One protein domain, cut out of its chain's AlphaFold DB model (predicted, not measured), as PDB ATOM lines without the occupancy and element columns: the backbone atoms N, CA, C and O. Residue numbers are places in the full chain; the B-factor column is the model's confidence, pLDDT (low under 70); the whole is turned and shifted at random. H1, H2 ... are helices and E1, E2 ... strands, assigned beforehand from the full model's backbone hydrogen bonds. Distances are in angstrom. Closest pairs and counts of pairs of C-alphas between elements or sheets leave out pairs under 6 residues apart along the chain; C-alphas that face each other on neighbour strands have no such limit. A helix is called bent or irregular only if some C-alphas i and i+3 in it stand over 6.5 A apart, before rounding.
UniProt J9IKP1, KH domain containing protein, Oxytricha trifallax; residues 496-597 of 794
ATOM      1  N   HIS A 496     113.415 -45.188  19.254       69.31
ATOM      2  CA  HIS A 496     113.638 -46.235  20.248       69.31
ATOM      3  C   HIS A 496     112.665 -47.410  20.083       69.31
ATOM      4  O   HIS A 496     111.447 -47.242  20.060       69.31
ATOM      5  N   THR A 497     113.201 -48.630  20.049       67.75
ATOM      6  CA  THR A 497     112.426 -49.868  20.169       67.75
ATOM      7  C   THR A 497     112.473 -50.378  21.603       67.75
ATOM      8  O   THR A 497     113.540 -50.693  22.125       67.75
ATOM      9  N   TYR A 498     111.305 -50.533  22.218       72.44
ATOM     10  CA  TYR A 498     111.177 -51.017  23.591       72.44
ATOM     11  C   TYR A 498     111.176 -52.554  23.676       72.44
ATOM     12  O   TYR A 498     110.664 -53.253  22.787       72.44
ATOM     13  N   VAL A 499     111.744 -53.084  24.764       75.94
ATOM     14  CA  VAL A 499     111.715 -54.510  25.133       75.94
ATOM     15  C   VAL A 499     111.507 -54.628  26.646       75.94
ATOM     16  O   VAL A 499     112.209 -53.977  27.410       75.94
ATOM     17  N   GLY A 500     110.558 -55.460  27.081       71.44
ATOM     18  CA  GLY A 500     110.414 -55.840  28.491       71.44
ATOM     19  C   GLY A 500     111.336 -57.011  28.844       71.44
ATOM     20  O   GLY A 500     111.406 -57.985  28.091       71.44
ATOM     21  N   ILE A 501     112.031 -56.917  29.977       79.75
ATOM     22  CA  ILE A 501     112.865 -57.975  30.570       79.75
ATOM     23  C   ILE A 501     112.512 -58.138  32.061       79.75
ATOM     24  O   ILE A 501     112.177 -57.141  32.695       79.75
ATOM     25  N   PRO A 502     112.587 -59.338  32.667       76.00
ATOM     26  CA  PRO A 502     112.303 -59.488  34.094       76.00
ATOM     27  C   PRO A 502     113.275 -58.690  34.979       76.00
ATOM     28  O   PRO A 502     114.492 -58.740  34.772       76.00
ATOM     29  N   ASN A 503     112.766 -58.012  36.013       74.44
ATOM     30  CA  ASN A 503     113.566 -57.248  36.979       74.44
ATOM     31  C   ASN A 503     114.697 -58.106  37.569       74.44
ATOM     32  O   ASN A 503     115.862 -57.712  37.515       74.44
ATOM     33  N   LYS A 504     114.370 -59.332  38.010       76.50
ATOM     34  CA  LYS A 504     115.317 -60.321  38.566       76.50
ATOM     35  C   LYS A 504     116.466 -60.695  37.611       76.50
ATOM     36  O   LYS A 504     117.541 -61.060  38.072       76.50
ATOM     37  N   LEU A 505     116.266 -60.583  36.292       78.81
ATOM     38  CA  LEU A 505     117.284 -60.889  35.276       78.81
ATOM     39  C   LEU A 505     118.072 -59.658  34.797       78.81
ATOM     40  O   LEU A 505     119.092 -59.819  34.127       78.81
ATOM     41  N   THR A 506     117.658 -58.437  35.158       80.75
ATOM     42  CA  THR A 506     118.294 -57.192  34.681       80.75
ATOM     43  C   THR A 506     119.793 -57.155  34.997       80.75
ATOM     44  O   THR A 506     120.592 -56.840  34.118       80.75
ATOM     45  N   SER A 507     120.199 -57.540  36.209       76.62
ATOM     46  CA  SER A 507     121.607 -57.543  36.634       76.62
ATOM     47  C   SER A 507     122.491 -58.460  35.778       76.62
ATOM     48  O   SER A 507     123.619 -58.100  35.453       76.62
ATOM     49  N   TYR A 508     121.964 -59.614  35.360       78.94
ATOM     50  CA  TYR A 508     122.662 -60.573  34.497       78.94
ATOM     51  C   TYR A 508     122.741 -60.095  33.040       78.94
ATOM     52  O   TYR A 508     123.736 -60.338  32.366       78.94
ATOM     53  N   ILE A 509     121.719 -59.371  32.573       79.62
ATOM     54  CA  ILE A 509     121.677 -58.761  31.233       79.62
ATOM     55  C   ILE A 509     122.635 -57.564  31.143       79.62
ATOM     56  O   ILE A 509     123.248 -57.354  30.102       79.62
ATOM     57  N   ILE A 510     122.822 -56.803  32.226       81.56
ATOM     58  CA  ILE A 510     123.898 -55.804  32.317       81.56
ATOM     59  C   ILE A 510     125.261 -56.527  32.335       81.56
ATOM     60  O   ILE A 510     126.139 -56.253  31.509       81.56
ATOM     61  N   GLY A 511     125.419 -57.489  33.248       73.25
ATOM     62  CA  GLY A 511     126.682 -58.173  33.525       73.25
ATOM     63  C   GLY A 511     127.678 -57.290  34.289       73.25
ATOM     64  O   GLY A 511     127.461 -56.091  34.472       73.25
ATOM     65  N   HIS A 512     128.797 -57.869  34.735       74.56
ATOM     66  CA  HIS A 512     129.837 -57.118  35.450       74.56
ATOM     67  C   HIS A 512     130.307 -55.918  34.609       74.56
ATOM     68  O   HIS A 512     130.641 -56.080  33.435       74.56
ATOM     69  N   GLU A 513     130.268 -54.708  35.178       72.31
ATOM     70  CA  GLU A 513     130.588 -53.436  34.498       72.31
ATOM     71  C   GLU A 513     129.873 -53.200  33.146       72.31
ATOM     72  O   GLU A 513     130.374 -52.471  32.283       72.31
ATOM     73  N   GLY A 514     128.708 -53.812  32.911       75.81
ATOM     74  CA  GLY A 514     128.014 -53.709  31.624       75.81
ATOM     75  C   GLY A 514     128.664 -54.518  30.492       75.81
ATOM     76  O   GLY A 514     128.387 -54.252  29.323       75.81
ATOM     77  N   ALA A 515     129.567 -55.460  30.794       79.25
ATOM     78  CA  ALA A 515     130.369 -56.174  29.797       79.25
ATOM     79  C   ALA A 515     129.535 -56.956  28.766       79.25
ATOM     80  O   ALA A 515     129.950 -57.063  27.611       79.25
ATOM     81  N   TRP A 516     128.358 -57.468  29.144       85.94
ATOM     82  CA  TRP A 516     127.467 -58.159  28.205       85.94
ATOM     83  C   TRP A 516     126.795 -57.172  27.242       85.94
ATOM     84  O   TRP A 516     126.820 -57.374  26.031       85.94
ATOM     85  N   VAL A 517     126.297 -56.045  27.761       84.94
ATOM     86  CA  VAL A 517     125.696 -54.959  26.963       84.94
ATOM     87  C   VAL A 517     126.716 -54.352  25.994       84.94
ATOM     88  O   VAL A 517     126.417 -54.181  24.815       84.94
ATOM     89  N   LYS A 518     127.943 -54.092  26.466       85.38
ATOM     90  CA  LYS A 518     129.072 -53.616  25.644       85.38
ATOM     91  C   LYS A 518     129.400 -54.593  24.509       85.38
ATOM     92  O   LYS A 518     129.608 -54.163  23.378       85.38
ATOM     93  N   ARG A 519     129.406 -55.902  24.795       86.56
ATOM     94  CA  ARG A 519     129.628 -56.950  23.790       86.56
ATOM     95  C   ARG A 519     128.504 -56.985  22.756       86.56
ATOM     96  O   ARG A 519     128.794 -56.912  21.569       86.56
ATOM     97  N   LEU A 520     127.240 -57.026  23.183       86.06
ATOM     98  CA  LEU A 520     126.115 -57.085  22.248       86.06
ATOM     99  C   LEU A 520     126.014 -55.818  21.383       86.06
ATOM    100  O   LEU A 520     125.665 -55.901  20.205       86.06
ATOM    101  N   HIS A 521     126.372 -54.653  21.933       85.38
ATOM    102  CA  HIS A 521     126.523 -53.422  21.159       85.38
ATOM    103  C   HIS A 521     127.586 -53.569  20.057       85.38
ATOM    104  O   HIS A 521     127.300 -53.271  18.900       85.38
ATOM    105  N   HIS A 522     128.769 -54.101  20.378       85.50
ATOM    106  CA  HIS A 522     129.837 -54.360  19.403       85.50
ATOM    107  C   HIS A 522     129.457 -55.430  18.356       85.50
ATOM    108  O   HIS A 522     129.834 -55.319  17.194       85.50
ATOM    109  N   GLU A 523     128.703 -56.463  18.741       86.50
ATOM    110  CA  GLU A 523     128.265 -57.550  17.847       86.50
ATOM    111  C   GLU A 523     127.117 -57.157  16.902       86.50
ATOM    112  O   GLU A 523     126.971 -57.756  15.837       86.50
ATOM    113  N   THR A 524     126.272 -56.192  17.285       87.31
ATOM    114  CA  THR A 524     125.053 -55.844  16.525       87.31
ATOM    115  C   THR A 524     125.032 -54.427  15.970       87.31
ATOM    116  O   THR A 524     124.280 -54.166  15.038       87.31
ATOM    117  N   GLY A 525     125.803 -53.497  16.537       80.12
ATOM    118  CA  GLY A 525     125.713 -52.062  16.251       80.12
ATOM    119  C   GLY A 525     124.485 -51.368  16.860       80.12
ATOM    120  O   GLY A 525     124.272 -50.183  16.606       80.12
ATOM    121  N   ALA A 526     123.660 -52.068  17.651       84.12
ATOM    122  CA  ALA A 526     122.521 -51.471  18.344       84.12
ATOM    123  C   ALA A 526     122.957 -50.867  19.682       84.12
ATOM    124  O   ALA A 526     123.650 -51.510  20.470       84.12
ATOM    125  N   TYR A 527     122.528 -49.644  19.964       82.69
ATOM    126  CA  TYR A 527     122.682 -49.021  21.271       82.69
ATOM    127  C   TYR A 527     121.599 -49.516  22.229       82.69
ATOM    128  O   TYR A 527     120.437 -49.660  21.846       82.69
ATOM    129  N   ILE A 528     121.983 -49.766  23.480       85.62
ATOM    130  CA  ILE A 528     121.128 -50.360  24.509       85.62
ATOM    131  C   ILE A 528     121.141 -49.425  25.720       85.62
ATOM    132  O   ILE A 528     122.181 -49.240  26.351       85.62
ATOM    133  N   PHE A 529     119.989 -48.851  26.052       81.25
ATOM    134  CA  PHE A 529     119.797 -48.018  27.235       81.25
ATOM    135  C   PHE A 529     118.869 -48.728  28.226       81.25
ATOM    136  O   PHE A 529     117.776 -49.184  27.879       81.25
ATOM    137  N   ILE A 530     119.330 -48.843  29.471       83.25
ATOM    138  CA  ILE A 530     118.644 -49.534  30.563       83.25
ATOM    139  C   ILE A 530     118.402 -48.488  31.660       83.25
ATOM    140  O   ILE A 530     119.370 -48.090  32.309       83.25
ATOM    141  N   PRO A 531     117.154 -48.023  31.861       72.25
ATOM    142  CA  PRO A 531     116.827 -47.082  32.930       72.25
ATOM    143  C   PRO A 531     117.241 -47.632  34.300       72.25
ATOM    144  O   PRO A 531     117.095 -48.833  34.557       72.25
ATOM    145  N   LYS A 532     117.746 -46.762  35.183       66.50
ATOM    146  CA  LYS A 532     118.120 -47.131  36.562       66.50
ATOM    147  C   LYS A 532     116.896 -47.438  37.415       66.50
ATOM    148  O   LYS A 532     116.893 -48.424  38.158       66.50
ATOM    149  N   ASP A 533     115.844 -46.654  37.237       56.34
ATOM    150  CA  ASP A 533     114.569 -46.854  37.906       56.34
ATOM    151  C   ASP A 533     113.737 -47.943  37.217       56.34
ATOM    152  O   ASP A 533     113.964 -48.321  36.064       56.34
ATOM    153  N   HIS A 534     112.788 -48.496  37.963       57.50
ATOM    154  CA  HIS A 534     111.846 -49.507  37.495       57.50
ATOM    155  C   HIS A 534     110.512 -49.299  38.197       57.50
ATOM    156  O   HIS A 534     110.472 -48.843  39.338       57.50
ATOM    157  N   ASN A 535     109.422 -49.626  37.512       51.81
ATOM    158  CA  ASN A 535     108.097 -49.530  38.097       51.81
ATOM    159  C   ASN A 535     107.906 -50.672  39.109       51.81
ATOM    160  O   ASN A 535     107.859 -51.837  38.720       51.81
ATOM    161  N   ALA A 536     107.773 -50.336  40.393       47.69
ATOM    162  CA  ALA A 536     107.567 -51.304  41.471       47.69
ATOM    163  C   ALA A 536     106.246 -52.094  41.348       47.69
ATOM    164  O   ALA A 536     106.098 -53.141  41.970       47.69
ATOM    165  N   LEU A 537     105.302 -51.623  40.521       38.59
ATOM    166  CA  LEU A 537     104.045 -52.313  40.212       38.59
ATOM    167  C   LEU A 537     104.206 -53.429  39.159       38.59
ATOM    168  O   LEU A 537     103.253 -54.166  38.914       38.59
ATOM    169  N   THR A 538     105.367 -53.552  38.502       51.41
ATOM    170  CA  THR A 538     105.582 -54.516  37.408       51.41
ATOM    171  C   THR A 538     106.930 -55.224  37.504       51.41
ATOM    172  O   THR A 538     107.977 -54.580  37.467       51.41
ATOM    173  N   ASP A 539     106.927 -56.558  37.466       61.06
ATOM    174  CA  ASP A 539     108.154 -57.371  37.401       61.06
ATOM    175  C   ASP A 539     108.932 -57.262  36.067       61.06
ATOM    176  O   ASP A 539     109.966 -57.910  35.900       61.06
ATOM    177  N   GLU A 540     108.482 -56.432  35.119       61.41
ATOM    178  CA  GLU A 540     109.211 -56.072  33.898       61.41
ATOM    179  C   GLU A 540     109.947 -54.727  34.043       61.41
ATOM    180  O   GLU A 540     109.345 -53.699  34.351       61.41
ATOM    181  N   ARG A 541     111.236 -54.704  33.686       71.94
ATOM    182  CA  ARG A 541     111.962 -53.483  33.318       71.94
ATOM    183  C   ARG A 541     111.872 -53.277  31.813       71.94
ATOM    184  O   ARG A 541     112.130 -54.199  31.040       71.94
ATOM    185  N   ILE A 542     111.556 -52.057  31.392       72.50
ATOM    186  CA  ILE A 542     111.538 -51.678  29.977       72.50
ATOM    187  C   ILE A 542     112.914 -51.126  29.596       72.50
ATOM    188  O   ILE A 542     113.335 -50.091  30.107       72.50
ATOM    189  N   ILE A 543     113.602 -51.805  28.679       80.44
ATOM    190  CA  ILE A 543     114.853 -51.335  28.073       80.44
ATOM    191  C   ILE A 543     114.582 -50.708  26.704       80.44
ATOM    192  O   ILE A 543     113.627 -51.077  26.012       80.44
ATOM    193  N   GLN A 544     115.428 -49.756  26.317       76.88
ATOM    194  CA  GLN A 544     115.323 -49.005  25.068       76.88
ATOM    195  C   GLN A 544     116.467 -49.401  24.130       76.88
ATOM    196  O   GLN A 544     117.630 -49.403  24.529       76.88
ATOM    197  N   LEU A 545     116.142 -49.721  22.879       81.19
ATOM    198  CA  LEU A 545     117.108 -50.040  21.827       81.19
ATOM    199  C   LEU A 545     117.080 -48.950  20.753       81.19
ATOM    200  O   LEU A 545     116.000 -48.630  20.262       81.19
ATOM    201  N   SER A 546     118.236 -48.422  20.350       79.31
ATOM    202  CA  SER A 546     118.360 -47.489  19.216       79.31
ATOM    203  C   SER A 546     119.409 -47.968  18.207       79.31
ATOM    204  O   SER A 546     120.288 -48.763  18.540       79.31
ATOM    205  N   GLY A 547     119.326 -47.494  16.965       79.00
ATOM    206  CA  GLY A 547     120.242 -47.840  15.875       79.00
ATOM    207  C   GLY A 547     119.518 -48.262  14.595       79.00
ATOM    208  O   GLY A 547     118.322 -48.036  14.429       79.00
ATOM    209  N   ASN A 548     120.258 -48.882  13.675       83.38
ATOM    210  CA  ASN A 548     119.717 -49.413  12.419       83.38
ATOM    211  C   ASN A 548     118.664 -50.507  12.700       83.38
ATOM    212  O   ASN A 548     118.877 -51.357  13.562       83.38
ATOM    213  N   GLU A 549     117.556 -50.538  11.960       81.75
ATOM    214  CA  GLU A 549     116.461 -51.505  12.137       81.75
ATOM    215  C   GLU A 549     116.941 -52.969  12.154       81.75
ATOM    216  O   GLU A 549     116.491 -53.770  12.980       81.75
ATOM    217  N   LYS A 550     117.918 -53.313  11.301       84.81
ATOM    218  CA  LYS A 550     118.539 -54.650  11.272       84.81
ATOM    219  C   LYS A 550     119.320 -54.943  12.559       84.81
ATOM    220  O   LYS A 550     119.143 -56.006  13.151       84.81
ATOM    221  N   ALA A 551     120.112 -53.975  13.024       85.06
ATOM    222  CA  ALA A 551     120.874 -54.048  14.271       85.06
ATOM    223  C   ALA A 551     119.950 -54.209  15.488       85.06
ATOM    224  O   ALA A 551     120.120 -55.121  16.295       85.06
ATOM    225  N   VAL A 552     118.922 -53.360  15.587       82.88
ATOM    226  CA  VAL A 552     117.919 -53.385  16.659       82.88
ATOM    227  C   VAL A 552     117.150 -54.707  16.658       82.88
ATOM    228  O   VAL A 552     116.940 -55.286  17.723       82.88
ATOM    229  N   SER A 553     116.790 -55.238  15.487       83.62
ATOM    230  CA  SER A 553     116.111 -56.535  15.360       83.62
ATOM    231  C   SER A 553     116.993 -57.711  15.792       83.62
ATOM    232  O   SER A 553     116.529 -58.590  16.520       83.62
ATOM    233  N   GLN A 554     118.274 -57.710  15.408       88.00
ATOM    234  CA  GLN A 554     119.248 -58.723  15.821       88.00
ATOM    235  C   GLN A 554     119.514 -58.657  17.334       88.00
ATOM    236  O   GLN A 554     119.401 -59.671  18.020       88.00
ATOM    237  N   CYS A 555     119.746 -57.461  17.880       86.81
ATOM    238  CA  CYS A 555     119.902 -57.213  19.314       86.81
ATOM    239  C   CYS A 555     118.670 -57.671  20.121       86.81
ATOM    240  O   CYS A 555     118.790 -58.427  21.088       86.81
ATOM    241  N   LYS A 556     117.461 -57.326  19.659       85.50
ATOM    242  CA  LYS A 556     116.177 -57.755  20.243       85.50
ATOM    243  C   LYS A 556     115.972 -59.273  20.200       85.50
ATOM    244  O   LYS A 556     115.274 -59.803  21.067       85.50
ATOM    245  N   LYS A 557     116.571 -59.980  19.233       88.06
ATOM    246  CA  LYS A 557     116.613 -61.450  19.205       88.06
ATOM    247  C   LYS A 557     117.611 -61.989  20.236       88.06
ATOM    248  O   LYS A 557     117.195 -62.753  21.103       88.06
ATOM    249  N   SER A 558     118.865 -61.535  20.215       87.69
ATOM    250  CA  SER A 558     119.909 -61.983  21.152       87.69
ATOM    251  C   SER A 558     119.522 -61.776  22.620       87.69
ATOM    252  O   SER A 558     119.709 -62.679  23.428       87.69
ATOM    253  N   ILE A 559     118.900 -60.639  22.967       86.88
ATOM    254  CA  ILE A 559     118.368 -60.387  24.318       86.88
ATOM    255  C   ILE A 559     117.286 -61.410  24.683       86.88
ATOM    256  O   ILE A 559     117.335 -61.992  25.764       86.88
ATOM    257  N   LYS A 560     116.324 -61.673  23.790       84.00
ATOM    258  CA  LYS A 560     115.258 -62.657  24.043       84.00
ATOM    259  C   LYS A 560     115.790 -64.076  24.199       84.00
ATOM    260  O   LYS A 560     115.246 -64.824  25.005       84.00
ATOM    261  N   ASP A 561     116.804 -64.456  23.431       86.56
ATOM    262  CA  ASP A 561     117.373 -65.800  23.485       86.56
ATOM    263  C   ASP A 561     118.283 -65.973  24.718       86.56
ATOM    264  O   ASP A 561     118.172 -66.986  25.408       86.56
ATOM    265  N   TYR A 562     119.044 -64.941  25.106       85.25
ATOM    266  CA  TYR A 562     119.819 -64.929  26.355       85.25
ATOM    267  C   TYR A 562     118.934 -64.931  27.614       85.25
ATOM    268  O   TYR A 562     119.216 -65.651  28.572       85.25
ATOM    269  N   VAL A 563     117.807 -64.204  27.598       84.12
ATOM    270  CA  VAL A 563     116.796 -64.241  28.673       84.12
ATOM    271  C   VAL A 563     116.218 -65.646  28.857       84.12
ATOM    272  O   VAL A 563     116.018 -66.058  29.997       84.12
ATOM    273  N   LYS A 564     115.995 -66.415  27.778       81.75
ATOM    274  CA  LYS A 564     115.558 -67.821  27.888       81.75
ATOM    275  C   LYS A 564     116.627 -68.692  28.545       81.75
ATOM    276  O   LYS A 564     116.294 -69.448  29.451       81.75
ATOM    277  N   SER A 565     117.889 -68.594  28.111       82.94
ATOM    278  CA  SER A 565     118.971 -69.402  28.693       82.94
ATOM    279  C   SER A 565     119.221 -69.065  30.163       82.94
ATOM    280  O   SER A 565     119.381 -69.980  30.965       82.94
ATOM    281  N   LEU A 566     119.177 -67.780  30.535       81.94
ATOM    282  CA  LEU A 566     119.289 -67.363  31.933       81.94
ATOM    283  C   LEU A 566     118.118 -67.887  32.767       81.94
ATOM    284  O   LEU A 566     118.352 -68.482  33.808       81.94
ATOM    285  N   ALA A 567     116.876 -67.729  32.301       76.69
ATOM    286  CA  ALA A 567     115.697 -68.191  33.033       76.69
ATOM    287  C   ALA A 567     115.711 -69.710  33.290       76.69
ATOM    288  O   ALA A 567     115.378 -70.141  34.392       76.69
ATOM    289  N   LEU A 568     116.164 -70.504  32.311       79.00
ATOM    290  CA  LEU A 568     116.388 -71.947  32.469       79.00
ATOM    291  C   LEU A 568     117.499 -72.259  33.487       79.00
ATOM    292  O   LEU A 568     117.365 -73.202  34.258       79.00
ATOM    293  N   GLN A 569     118.576 -71.469  33.511       76.38
ATOM    294  CA  GLN A 569     119.693 -71.644  34.445       76.38
ATOM    295  C   GLN A 569     119.361 -71.189  35.879       76.38
ATOM    296  O   GLN A 569     119.908 -71.739  36.830       76.38
ATOM    297  N   THR A 570     118.473 -70.205  36.051       73.25
ATOM    298  CA  THR A 570     118.071 -69.654  37.359       73.25
ATOM    299  C   THR A 570     116.718 -70.170  37.861       73.25
ATOM    300  O   THR A 570     116.202 -69.633  38.838       73.25
ATOM    301  N   GLY A 571     116.099 -71.144  37.183       68.69
ATOM    302  CA  GLY A 571     114.812 -71.731  37.587       68.69
ATOM    303  C   GLY A 571     113.607 -70.776  37.555       68.69
ATOM    304  O   GLY A 571     112.660 -70.975  38.307       68.69
ATOM    305  N   ILE A 572     113.627 -69.729  36.721       67.50
ATOM    306  CA  ILE A 572     112.537 -68.738  36.629       67.50
ATOM    307  C   ILE A 572     111.578 -69.137  35.502       67.50
ATOM    308  O   ILE A 572     111.974 -69.123  34.334       67.50
ATOM    309  N   ASP A 573     110.309 -69.432  35.805       63.69
ATOM    310  CA  ASP A 573     109.352 -69.784  34.750       63.69
ATOM    311  C   ASP A 573     108.852 -68.561  33.955       63.69
ATOM    312  O   ASP A 573     108.108 -67.694  34.416       63.69
ATOM    313  N   LEU A 574     109.229 -68.537  32.676       63.38
ATOM    314  CA  LEU A 574     108.777 -67.562  31.686       63.38
ATOM    315  C   LEU A 574     107.343 -67.817  31.174       63.38
ATOM    316  O   LEU A 574     106.884 -67.053  30.313       63.38
ATOM    317  N   LYS A 575     106.650 -68.879  31.615       55.75
ATOM    318  CA  LYS A 575     105.212 -69.089  31.363       55.75
ATOM    319  C   LYS A 575     104.372 -68.453  32.465       55.75
ATOM    320  O   LYS A 575     103.540 -67.619  32.119       55.75
ATOM    321  N   GLU A 576     104.631 -68.763  33.737       52.28
ATOM    322  CA  GLU A 576     104.009 -68.106  34.902       52.28
ATOM    323  C   GLU A 576     104.041 -66.574  34.758       52.28
ATOM    324  O   GLU A 576     102.999 -65.920  34.730       52.28
ATOM    325  N   PHE A 577     105.220 -66.011  34.472       51.56
ATOM    326  CA  PHE A 577     105.422 -64.579  34.209       51.56
ATOM    327  C   PHE A 577     104.475 -63.990  33.138       51.56
ATOM    328  O   PHE A 577     104.014 -62.852  33.243       51.56
ATOM    329  N   LYS A 578     104.153 -64.762  32.090       54.03
ATOM    330  CA  LYS A 578     103.226 -64.351  31.019       54.03
ATOM    331  C   LYS A 578     101.764 -64.599  31.377       54.03
ATOM    332  O   LYS A 578     100.913 -63.833  30.932       54.03
ATOM    333  N   ALA A 579     101.474 -65.643  32.151       49.62
ATOM    334  CA  ALA A 579     100.139 -65.926  32.660       49.62
ATOM    335  C   ALA A 579      99.690 -64.801  33.601       49.62
ATOM    336  O   ALA A 579      98.649 -64.197  33.352       49.62
ATOM    337  N   THR A 580     100.526 -64.422  34.573       48.97
ATOM    338  CA  THR A 580     100.283 -63.298  35.492       48.97
ATOM    339  C   THR A 580     100.088 -61.985  34.737       48.97
ATOM    340  O   THR A 580      99.137 -61.258  35.013       48.97
ATOM    341  N   LYS A 581     100.905 -61.704  33.711       50.34
ATOM    342  CA  LYS A 581     100.715 -60.530  32.843       50.34
ATOM    343  C   LYS A 581      99.376 -60.553  32.094       50.34
ATOM    344  O   LYS A 581      98.683 -59.538  32.065       50.34
ATOM    345  N   LYS A 582      98.975 -61.700  31.529       50.03
ATOM    346  CA  LYS A 582      97.684 -61.844  30.832       50.03
ATOM    347  C   LYS A 582      96.497 -61.706  31.793       50.03
ATOM    348  O   LYS A 582      95.542 -61.013  31.460       50.03
ATOM    349  N   LEU A 583      96.572 -62.316  32.976       50.72
ATOM    350  CA  LEU A 583      95.563 -62.216  34.035       50.72
ATOM    351  C   LEU A 583      95.430 -60.785  34.561       50.72
ATOM    352  O   LEU A 583      94.314 -60.298  34.704       50.72
ATOM    353  N   MET A 584      96.543 -60.081  34.772       48.12
ATOM    354  CA  MET A 584      96.545 -58.672  35.169       48.12
ATOM    355  C   MET A 584      95.918 -57.784  34.081       48.12
ATOM    356  O   MET A 584      95.075 -56.942  34.382       48.12
ATOM    357  N   GLU A 585      96.247 -58.016  32.804       47.59
ATOM    358  CA  GLU A 585      95.606 -57.329  31.680       47.59
ATOM    359  C   GLU A 585      94.101 -57.632  31.562       47.59
ATOM    360  O   GLU A 585      93.315 -56.718  31.313       47.59
ATOM    361  N   GLU A 586      93.673 -58.890  31.702       48.81
ATOM    362  CA  GLU A 586      92.260 -59.286  31.597       48.81
ATOM    363  C   GLU A 586      91.446 -58.838  32.818       48.81
ATOM    364  O   GLU A 586      90.331 -58.344  32.648       48.81
ATOM    365  N   GLY A 587      92.021 -58.883  34.021       46.75
ATOM    366  CA  GLY A 587      91.453 -58.314  35.243       46.75
ATOM    367  C   GLY A 587      91.278 -56.799  35.145       46.75
ATOM    368  O   GLY A 587      90.183 -56.291  35.383       46.75
ATOM    369  N   PHE A 588      92.299 -56.073  34.678       46.34
ATOM    370  CA  PHE A 588      92.204 -54.631  34.432       46.34
ATOM    371  C   PHE A 588      91.133 -54.305  33.374       46.34
ATOM    372  O   PHE A 588      90.292 -53.432  33.591       46.34
ATOM    373  N   LYS A 589      91.072 -55.059  32.266       46.78
ATOM    374  CA  LYS A 589      90.015 -54.922  31.239       46.78
ATOM    375  C   LYS A 589      88.615 -55.238  31.795       46.78
ATOM    376  O   LYS A 589      87.658 -54.564  31.415       46.78
ATOM    377  N   LYS A 590      88.483 -56.208  32.708       48.25
ATOM    378  CA  LYS A 590      87.229 -56.580  33.396       48.25
ATOM    379  C   LYS A 590      86.763 -55.469  34.345       48.25
ATOM    380  O   LYS A 590      85.613 -55.047  34.244       48.25
ATOM    381  N   VAL A 591      87.654 -54.925  35.180       48.53
ATOM    382  CA  VAL A 591      87.364 -53.783  36.072       48.53
ATOM    383  C   VAL A 591      87.012 -52.527  35.273       48.53
ATOM    384  O   VAL A 591      86.010 -51.880  35.571       48.53
ATOM    385  N   MET A 592      87.759 -52.208  34.210       41.38
ATOM    386  CA  MET A 592      87.458 -51.066  33.338       41.38
ATOM    387  C   MET A 592      86.117 -51.234  32.609       41.38
ATOM    388  O   MET A 592      85.340 -50.282  32.537       41.38
ATOM    389  N   ARG A 593      85.782 -52.445  32.134       44.72
ATOM    390  CA  ARG A 593      84.451 -52.742  31.575       44.72
ATOM    391  C   ARG A 593      83.353 -52.558  32.628       44.72
ATOM    392  O   ARG A 593      82.343 -51.935  32.322       44.72
ATOM    393  N   GLN A 594      83.552 -53.031  33.860       46.56
ATOM    394  CA  GLN A 594      82.568 -52.873  34.935       46.56
ATOM    395  C   GLN A 594      82.386 -51.402  35.347       46.56
ATOM    396  O   GLN A 594      81.254 -50.952  35.513       46.56
ATOM    397  N   LYS A 595      83.473 -50.619  35.440       43.56
ATOM    398  CA  LYS A 595      83.401 -49.174  35.706       43.56
ATOM    399  C   LYS A 595      82.725 -48.407  34.559       43.56
ATOM    400  O   LYS A 595      81.949 -47.507  34.858       43.56
ATOM    401  N   MET A 596      82.907 -48.790  33.288       41.59
ATOM    402  CA  MET A 596      82.164 -48.191  32.157       41.59
ATOM    403  C   MET A 596      80.685 -48.609  32.073       41.59
ATOM    404  O   MET A 596      79.889 -47.873  31.499       41.59
ATOM    405  N   ILE A 597      80.296 -49.758  32.636       46.28
ATOM    406  CA  ILE A 597      78.880 -50.159  32.748       46.28
ATOM    407  C   ILE A 597      78.200 -49.410  33.905       46.28
ATOM    408  O   ILE A 597      77.080 -48.929  33.750       46.28
TER     409      ILE A 597
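AT A GLANCE: This is residues 496 to 597 of the 794 residues of the protein "KH domain containing protein" of Oxytricha trifallax (UniProt J9IKP1). A small body and a long helical arm: in the body a three-stranded sheet has the long helix H3 over one face, the shorter helices H1 and H2 pack on H3, and H4 forms the arm, with residues 582 to 597 sticking out. The printed part has 102 residues with four named helices and three named strands, in the order E1, H1, H2, E2, E3, H3, H4; the sheet's order is E1, E3, E2, all antiparallel, and the class is mostly helix. The whole is loose, with a radius of gyration of the C-alphas of 15.8 A, and spans 52 by 31 by 23 A.

HOW THE PARTS SIT: E1, residues 497 to 502, is an edge strand and the antiparallel neighbour of E3, residues 540 to 546, with N 499 and O 543 3.0 A apart, within hydrogen-bond range. H1, residues 503 to 510, and H2, residues 512 to 524, touch only at the corner by their link; the closest C-alphas, of Ile 510 and Val 517, are 5.7 A apart. E2, residues 527 to 529, forms a hairpin with E3; N 529 and O 544 are 2.9 A apart, within hydrogen-bond range. E1, H1 H2 and E2 make a split strand-helix-strand unit, two strands running the same way with E3 between them, and its crossover is right-handed. H3, residues 549 to 569, is on the sheet at a height of 9.2 A, over E1 and E3, and runs along the strands, at 25 degrees to E3 on the local plane. H2 and H3 are on one face of the sheet, an arrangement in two layers. H3 touches H1 with residues 559 to 567 alone, at a steep tilt of 62 degrees, opposite ways; the closest C-alphas, of Leu 505 and Val 563, are 7.4 A apart. H2 touches H3 with residues 520 to 524 alone, at a steep tilt of 44 degrees, opposite ways; the C-alphas of Thr 524 and Ala 551 are closest, 5.1 A. H4, residues 576 to 597, is not on the sheet and is apart from H3. Every O i to N i+4 pair is within hydrogen-bond range in H3 and H4, but 2 of 4 in H1 and 7 of 9 in H2.

IN THESE COORDINATES: E1 begins at C-alpha 497, (112.426, -49.868, 20.169), and is 16.9 A long; H1 is 11.4 A, H2 19.6 A, E2 6.7 A and E3 19.3 A. H1 and H2 are irregular: C-alphas 504 and 507 are 7.1 A apart, and C-alphas 513 and 516 are 8.5 A apart. H3, 30.2 A long, begins at C-alpha 549, (116.461, -51.505, 12.137). H4, 31.0 A long, ends at C-alpha 597, (78.880, -50.159, 32.748).

THE WHOLE: The C-alphas of His 522 and Ile 597, the two farthest apart, are 52.8 A from each other. The printed part has no cut, and no link is long. Mean pLDDT of the printed part is 70.4; residues 496 to 497, 532 to 540 and 571 to 597 are under 70.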